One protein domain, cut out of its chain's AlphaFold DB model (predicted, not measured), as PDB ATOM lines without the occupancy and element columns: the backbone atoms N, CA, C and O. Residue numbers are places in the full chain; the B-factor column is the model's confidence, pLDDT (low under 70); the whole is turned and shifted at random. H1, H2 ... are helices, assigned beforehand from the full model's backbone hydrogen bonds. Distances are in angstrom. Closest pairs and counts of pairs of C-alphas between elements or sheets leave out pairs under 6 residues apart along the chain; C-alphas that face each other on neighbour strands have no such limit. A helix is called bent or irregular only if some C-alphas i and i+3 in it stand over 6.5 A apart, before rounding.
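Overview. This is residues 141 to 183 of the 322 residues of an uncharacterized protein of Bacillus sp. (UniProt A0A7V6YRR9). One long helix, H3, makes the long axis, and two short helices, H1 and H2, form a small head beside its first part, while residues 171 to 183 stick out from the head as an arm. H1 and H2 make a short helical hairpin, the chain then turns over residues 158 and 159, and H3 runs back past H1, crossing it at a large angle. The printed part has 43 residues with three named helices, in the order H1, H2, H3, and no named strand; the class is all helix. The whole is loose, with a radius of gyration of the C-alphas of 12.3 A, and elongated, spanning 39 by 20 by 14 A, and much of that length comes from the arm.

Arrangement. The printed part begins with H1, residues 141 to 148, and a tight link of 3 residues joins it to H2, residues 152 to 157. H1 and H2 touch, with 5 pairs of C-alphas within 8 A, and their closest C-alphas, those of Tyr 147 and Met 155, are 7.2 A apart. Their lines stand at a steep tilt of 42 degrees, and they run opposite ways; the two form a helical hairpin. A tight link of 2 residues then joins H2 to H3, residues 160 to 182. H2 and H3 are close but not clearly touching, with 1 pair of C-alphas within 8 A, those of Met 155 and Arg 163 at 7.5 A. They run opposite ways at a steep tilt of 44 degrees, and their centres are 19.4 A apart. H1 and H3 are also close but not clearly touching, and their closest C-alphas, those of Tyr 144 and Val 166, are 7.2 A apart. They run the same way at a steep tilt of 69.8 degrees, only just short of about perpendicular, with their centres 13.7 A apart. Farther along, residues 171 to 183, of which 171 to 182 belong to H3, stand free: none of their C-alphas has within 10 A a C-alpha that is 8 or more residues away along the chain. In H1 and H3 each backbone O of residue i is within hydrogen-bond range of the N of residue i+4 inside the helix. In H2 1 of 2 such pairs is within range, and 2 of its 3 pairs of O i and N i+3 are.

Along the chain. H1 runs from Glu 141, with its C-alpha at (139.409, 180.076, 282.677), to Ile 148. It has 8 residues and measures 10.7 A from first to last C-alpha. H2 has 6 residues, Asn 152 to Gln 157, and measures 9.2 A from first to last C-alpha. H3 has 23 residues and measures 33.0 A, from C-alpha 160 at (133.720, 185.033, 297.423) to C-alpha 182 at (129.342, 202.368, 269.694). None of the three helices is bent or irregular.

Size, cuts and confidence. The two C-alphas farthest apart, those of Gln 157 and Phe 183, are 39.1 A apart, and the C-alphas of the first and last printed residues, Glu 141 and Phe 183, are 28.6 A apart. Without the stretch that stands free, the body of 30 residues spans 18 by 17 by 11 A, with a radius of gyration of 8.4 A. The printed part has no cut, and neither link is long. The mean pLDDT of the printed part is 71.9. Confidence is low, under 70, at residue 147, residues 150 to 161 and residue 163, and the mean over H2 is 58, against 72 for H1 and 76 for H3.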
ATOM      1  N   GLU A 141     140.058 180.425 283.947       74.38
ATOM      2  CA  GLU A 141     139.409 180.076 282.677       74.38
ATOM      3  C   GLU A 141     138.345 178.988 282.842       74.38
ATOM      4  O   GLU A 141     137.267 179.060 282.248       74.38
ATOM      5  N   LYS A 142     138.606 177.994 283.696       76.38
ATOM      6  CA  LYS A 142     137.650 176.918 283.968       76.38
ATOM      7  C   LYS A 142     136.455 177.445 284.765       76.38
ATOM      8  O   LYS A 142     135.319 177.091 284.462       76.38
ATOM      9  N   ILE A 143     136.693 178.365 285.704       72.56
ATOM     10  CA  ILE A 143     135.640 179.090 286.436       72.56
ATOM     11  C   ILE A 143     134.784 179.925 285.468       72.56
ATOM     12  O   ILE A 143     133.556 179.934 285.562       72.56
ATOM     13  N   TYR A 144     135.421 180.578 284.495       70.62
ATOM     14  CA  TYR A 144     134.755 181.384 283.475       70.62
ATOM     15  C   TYR A 144     133.835 180.551 282.568       70.62
ATOM     16  O   TYR A 144     132.672 180.906 282.365       70.62
ATOM     17  N   GLN A 145     134.311 179.399 282.091       71.19
ATOM     18  CA  GLN A 145     133.502 178.470 281.292       71.19
ATOM     19  C   GLN A 145     132.300 177.925 282.079       71.19
ATOM     20  O   GLN A 145     131.197 177.813 281.547       71.19
ATOM     21  N   MET A 146     132.469 177.648 283.376       70.94
ATOM     22  CA  MET A 146     131.372 177.189 284.238       70.94
ATOM     23  C   MET A 146     130.290 178.256 284.442       70.94
ATOM     24  O   MET A 146     129.107 177.915 284.509       70.94
ATOM     25  N   TYR A 147     130.674 179.536 284.490       69.25
ATOM     26  CA  TYR A 147     129.732 180.655 284.546       69.25
ATOM     27  C   TYR A 147     128.930 180.800 283.246       69.25
ATOM     28  O   TYR A 147     127.706 180.921 283.299       69.25
ATOM     29  N   ILE A 148     129.592 180.729 282.083       70.25
ATOM     30  CA  ILE A 148     128.925 180.788 280.770       70.25
ATOM     31  C   ILE A 148     127.933 179.631 280.606       70.25
ATOM     32  O   ILE A 148     126.811 179.840 280.146       70.25
ATOM     33  N   ASN A 149     128.310 178.436 281.059       74.00
ATOM     34  CA  ASN A 149     127.489 177.231 280.943       74.00
ATOM     35  C   ASN A 149     126.374 177.136 282.006       74.00
ATOM     36  O   ASN A 149     125.620 176.167 282.017       74.00
ATOM     37  N   GLY A 150     126.238 178.127 282.897       62.81
ATOM     38  CA  GLY A 150     125.136 178.205 283.860       62.81
ATOM     39  C   GLY A 150     125.245 177.268 285.072       62.81
ATOM     40  O   GLY A 150     124.246 177.080 285.776       62.81
ATOM     41  N   ASN A 151     126.433 176.723 285.364       65.62
ATOM     42  CA  ASN A 151     126.680 175.829 286.504       65.62
ATOM     43  C   ASN A 151     126.812 176.608 287.827       65.62
ATOM     44  O   ASN A 151     127.884 176.751 288.417       65.62
ATOM     45  N   ASN A 152     125.675 177.125 288.300       59.50
ATOM     46  CA  ASN A 152     125.591 178.029 289.449       59.50
ATOM     47  C   ASN A 152     125.893 177.366 290.809       59.50
ATOM     48  O   ASN A 152     126.294 178.065 291.737       59.50
ATOM     49  N   GLU A 153     125.730 176.045 290.938       56.69
ATOM     50  CA  GLU A 153     126.031 175.309 292.181       56.69
ATOM     51  C   GLU A 153     127.530 175.267 292.480       56.69
ATOM     52  O   GLU A 153     127.947 175.545 293.604       56.69
ATOM     53  N   ILE A 154     128.358 175.028 291.460       58.06
ATOM     54  CA  ILE A 154     129.817 174.992 291.619       58.06
ATOM     55  C   ILE A 154     130.361 176.411 291.825       58.06
ATOM     56  O   ILE A 154     131.242 176.633 292.656       58.06
ATOM     57  N   MET A 155     129.745 177.411 291.182       55.09
ATOM     58  CA  MET A 155     130.015 178.819 291.481       55.09
ATOM     59  C   MET A 155     129.703 179.170 292.939       55.09
ATOM     60  O   MET A 155     130.361 180.045 293.496       55.09
ATOM     61  N   PHE A 156     128.747 178.509 293.605       57.94
ATOM     62  CA  PHE A 156     128.435 178.805 295.005       57.94
ATOM     63  C   PHE A 156     129.572 178.415 295.972       57.94
ATOM     64  O   PHE A 156     129.744 179.076 297.000       57.94
ATOM     65  N   GLN A 157     130.378 177.416 295.594       62.16
ATOM     66  CA  GLN A 157     131.461 176.834 296.396       62.16
ATOM     67  C   GLN A 157     132.830 177.516 296.204       62.16
ATOM     68  O   GLN A 157     133.720 177.362 297.036       62.16
ATOM     69  N   ILE A 158     133.010 178.309 295.143       66.38
ATOM     70  CA  ILE A 158     134.235 179.092 294.912       66.38
ATOM     71  C   ILE A 158     134.309 180.247 295.924       66.38
ATOM     72  O   ILE A 158     133.286 180.843 296.269       66.38
ATOM     73  N   SER A 159     135.506 180.604 296.411       69.44
ATOM     74  CA  SER A 159     135.654 181.708 297.373       69.44
ATOM     75  C   SER A 159     135.007 183.000 296.850       69.44
ATOM     76  O   SER A 159     134.979 183.285 295.647       69.44
ATOM     77  N   LYS A 160     134.411 183.778 297.760       69.44
ATOM     78  CA  LYS A 160     133.720 185.033 297.423       69.44
ATOM     79  C   LYS A 160     134.625 185.984 296.625       69.44
ATOM     80  O   LYS A 160     134.175 186.565 295.645       69.44
ATOM     81  N   GLU A 161     135.900 186.056 296.990       69.62
ATOM     82  CA  GLU A 161     136.909 186.902 296.347       69.62
ATOM     83  C   GLU A 161     137.179 186.505 294.890       69.62
ATOM     84  O   GLU A 161     137.128 187.357 294.003       69.62
ATOM     85  N   LYS A 162     137.366 185.207 294.606       74.25
ATOM     86  CA  LYS A 162     137.579 184.717 293.231       74.25
ATOM     87  C   LYS A 162     136.360 184.976 292.343       74.25
ATOM     88  O   LYS A 162     136.503 185.355 291.184       74.25
ATOM     89  N   ARG A 163     135.149 184.837 292.891       69.19
ATOM     90  CA  ARG A 163     133.910 185.181 292.172       69.19
ATOM     91  C   ARG A 163     133.809 186.665 291.840       69.19
ATOM     92  O   ARG A 163     133.426 187.012 290.725       69.19
ATOM     93  N   GLU A 164     134.106 187.533 292.804       75.25
ATOM     94  CA  GLU A 164     134.027 188.982 292.605       75.25
ATOM     95  C   GLU A 164     135.059 189.462 291.574       75.25
ATOM     96  O   GLU A 164     134.705 190.270 290.715       75.25
ATOM     97  N   ALA A 165     136.267 188.888 291.565       75.06
ATOM     98  CA  ALA A 165     137.291 189.175 290.558       75.06
ATOM     99  C   ALA A 165     136.840 188.814 289.128       75.06
ATOM    100  O   ALA A 165     136.958 189.630 288.208       75.06
ATOM    101  N   VAL A 166     136.245 187.628 288.942       76.12
ATOM    102  CA  VAL A 166     135.717 187.185 287.637       76.12
ATOM    103  C   VAL A 166     134.553 188.072 287.175       76.12
ATOM    104  O   VAL A 166     134.499 188.472 286.010       76.12
ATOM    105  N   LEU A 167     133.643 188.446 288.082       74.38
ATOM    106  CA  LEU A 167     132.532 189.352 287.766       74.38
ATOM    107  C   LEU A 167     133.003 190.763 287.392       74.38
ATOM    108  O   LEU A 167     132.395 191.403 286.532       74.38
ATOM    109  N   ASP A 168     134.061 191.264 288.026       78.38
ATOM    110  CA  ASP A 168     134.624 192.579 287.725       78.38
ATOM    111  C   ASP A 168     135.307 192.601 286.346       78.38
ATOM    112  O   ASP A 168     135.107 193.530 285.559       78.38
ATOM    113  N   ARG A 169     136.022 191.524 285.990       81.88
ATOM    114  CA  ARG A 169     136.571 191.326 284.638       81.88
ATOM    115  C   ARG A 169     135.470 191.294 283.570       81.88
ATOM    116  O   ARG A 169     135.562 192.030 282.590       81.88
ATOM    117  N   LEU A 170     134.388 190.546 283.798       77.06
ATOM    118  CA  LEU A 170     133.229 190.486 282.894       77.06
ATOM    119  C   LEU A 170     132.578 191.855 282.664       77.06
ATOM    120  O   LEU A 170     132.212 192.199 281.537       77.06
ATOM    121  N   LYS A 171     132.430 192.657 283.725       79.81
ATOM    122  CA  LYS A 171     131.887 194.019 283.613       79.81
ATOM    123  C   LYS A 171     132.783 194.901 282.749       79.81
ATOM    124  O   LYS A 171     132.262 195.612 281.893       79.81
ATOM    125  N   ARG A 172     134.106 194.825 282.935       78.44
ATOM    126  CA  ARG A 172     135.077 195.562 282.111       78.44
ATOM    127  C   ARG A 172     135.011 195.148 280.642       78.44
ATOM    128  O   ARG A 172     134.888 196.015 279.785       78.44
ATOM    129  N   GLU A 173     135.005 193.849 280.352       80.19
ATOM    130  CA  GLU A 173     134.928 193.331 278.977       80.19
ATOM    131  C   GLU A 173     133.601 193.690 278.286       80.19
ATOM    132  O   GLU A 173     133.580 194.003 277.096       80.19
ATOM    133  N   THR A 174     132.488 193.711 279.026       81.00
ATOM    134  CA  THR A 174     131.179 194.118 278.487       81.00
ATOM    135  C   THR A 174     131.156 195.603 278.135       81.00
ATOM    136  O   THR A 174     130.702 195.971 277.053       81.00
ATOM    137  N   VAL A 175     131.681 196.457 279.020       79.25
ATOM    138  CA  VAL A 175     131.806 197.901 278.765       79.25
ATOM    139  C   VAL A 175     132.724 198.157 277.570       79.25
ATOM    140  O   VAL A 175     132.388 198.968 276.714       79.25
ATOM    141  N   GLN A 176     133.835 197.424 277.469       73.50
ATOM    142  CA  GLN A 176     134.771 197.530 276.352       73.50
ATOM    143  C   GLN A 176     134.106 197.169 275.015       73.50
ATOM    144  O   GLN A 176     134.170 197.954 274.072       73.50
ATOM    145  N   LYS A 177     133.368 196.052 274.952       80.44
ATOM    146  CA  LYS A 177     132.595 195.665 273.758       80.44
ATOM    147  C   LYS A 177     131.495 196.670 273.413       80.44
ATOM    148  O   LYS A 177     131.207 196.897 272.242       80.44
ATOM    149  N   GLU A 178     130.860 197.284 274.412       78.56
ATOM    150  CA  GLU A 178     129.845 198.316 274.183       78.56
ATOM    151  C   GLU A 178     130.460 199.607 273.620       78.56
ATOM    152  O   GLU A 178     129.858 200.243 272.755       78.56
ATOM    153  N   ILE A 179     131.664 199.974 274.070       74.31
ATOM    154  CA  ILE A 179     132.442 201.089 273.514       74.31
ATOM    155  C   ILE A 179     132.847 200.778 272.069       74.31
ATOM    156  O   ILE A 179     132.614 201.603 271.188       74.31
ATOM    157  N   GLU A 180     133.376 199.583 271.803       74.06
ATOM    158  CA  GLU A 180     133.789 199.151 270.461       74.06
ATOM    159  C   GLU A 180     132.609 199.123 269.476       74.06
ATOM    160  O   GLU A 180     132.718 199.633 268.362       74.06
ATOM    161  N   ASN A 181     131.438 198.644 269.907       76.06
ATOM    162  CA  ASN A 181     130.222 198.646 269.090       76.06
ATOM    163  C   ASN A 181     129.637 200.051 268.868       76.06
ATOM    164  O   ASN A 181     128.997 200.299 267.846       76.06
ATOM    165  N   LYS A 182     129.818 200.978 269.818       79.56
ATOM    166  CA  LYS A 182     129.342 202.368 269.694       79.56
ATOM    167  C   LYS A 182     130.262 203.239 268.844       79.56
ATOM    168  O   LYS A 182     129.794 204.239 268.302       79.56
ATOM    169  N   PHE A 183     131.535 202.871 268.718       72.06
ATOM    170  CA  PHE A 183     132.543 203.638 267.988       72.06
ATOM    171  C   PHE A 183     133.359 202.747 267.031       72.06
ATOM    172  O   PHE A 183     134.570 202.612 267.207       72.06
TER     173      PHE A 183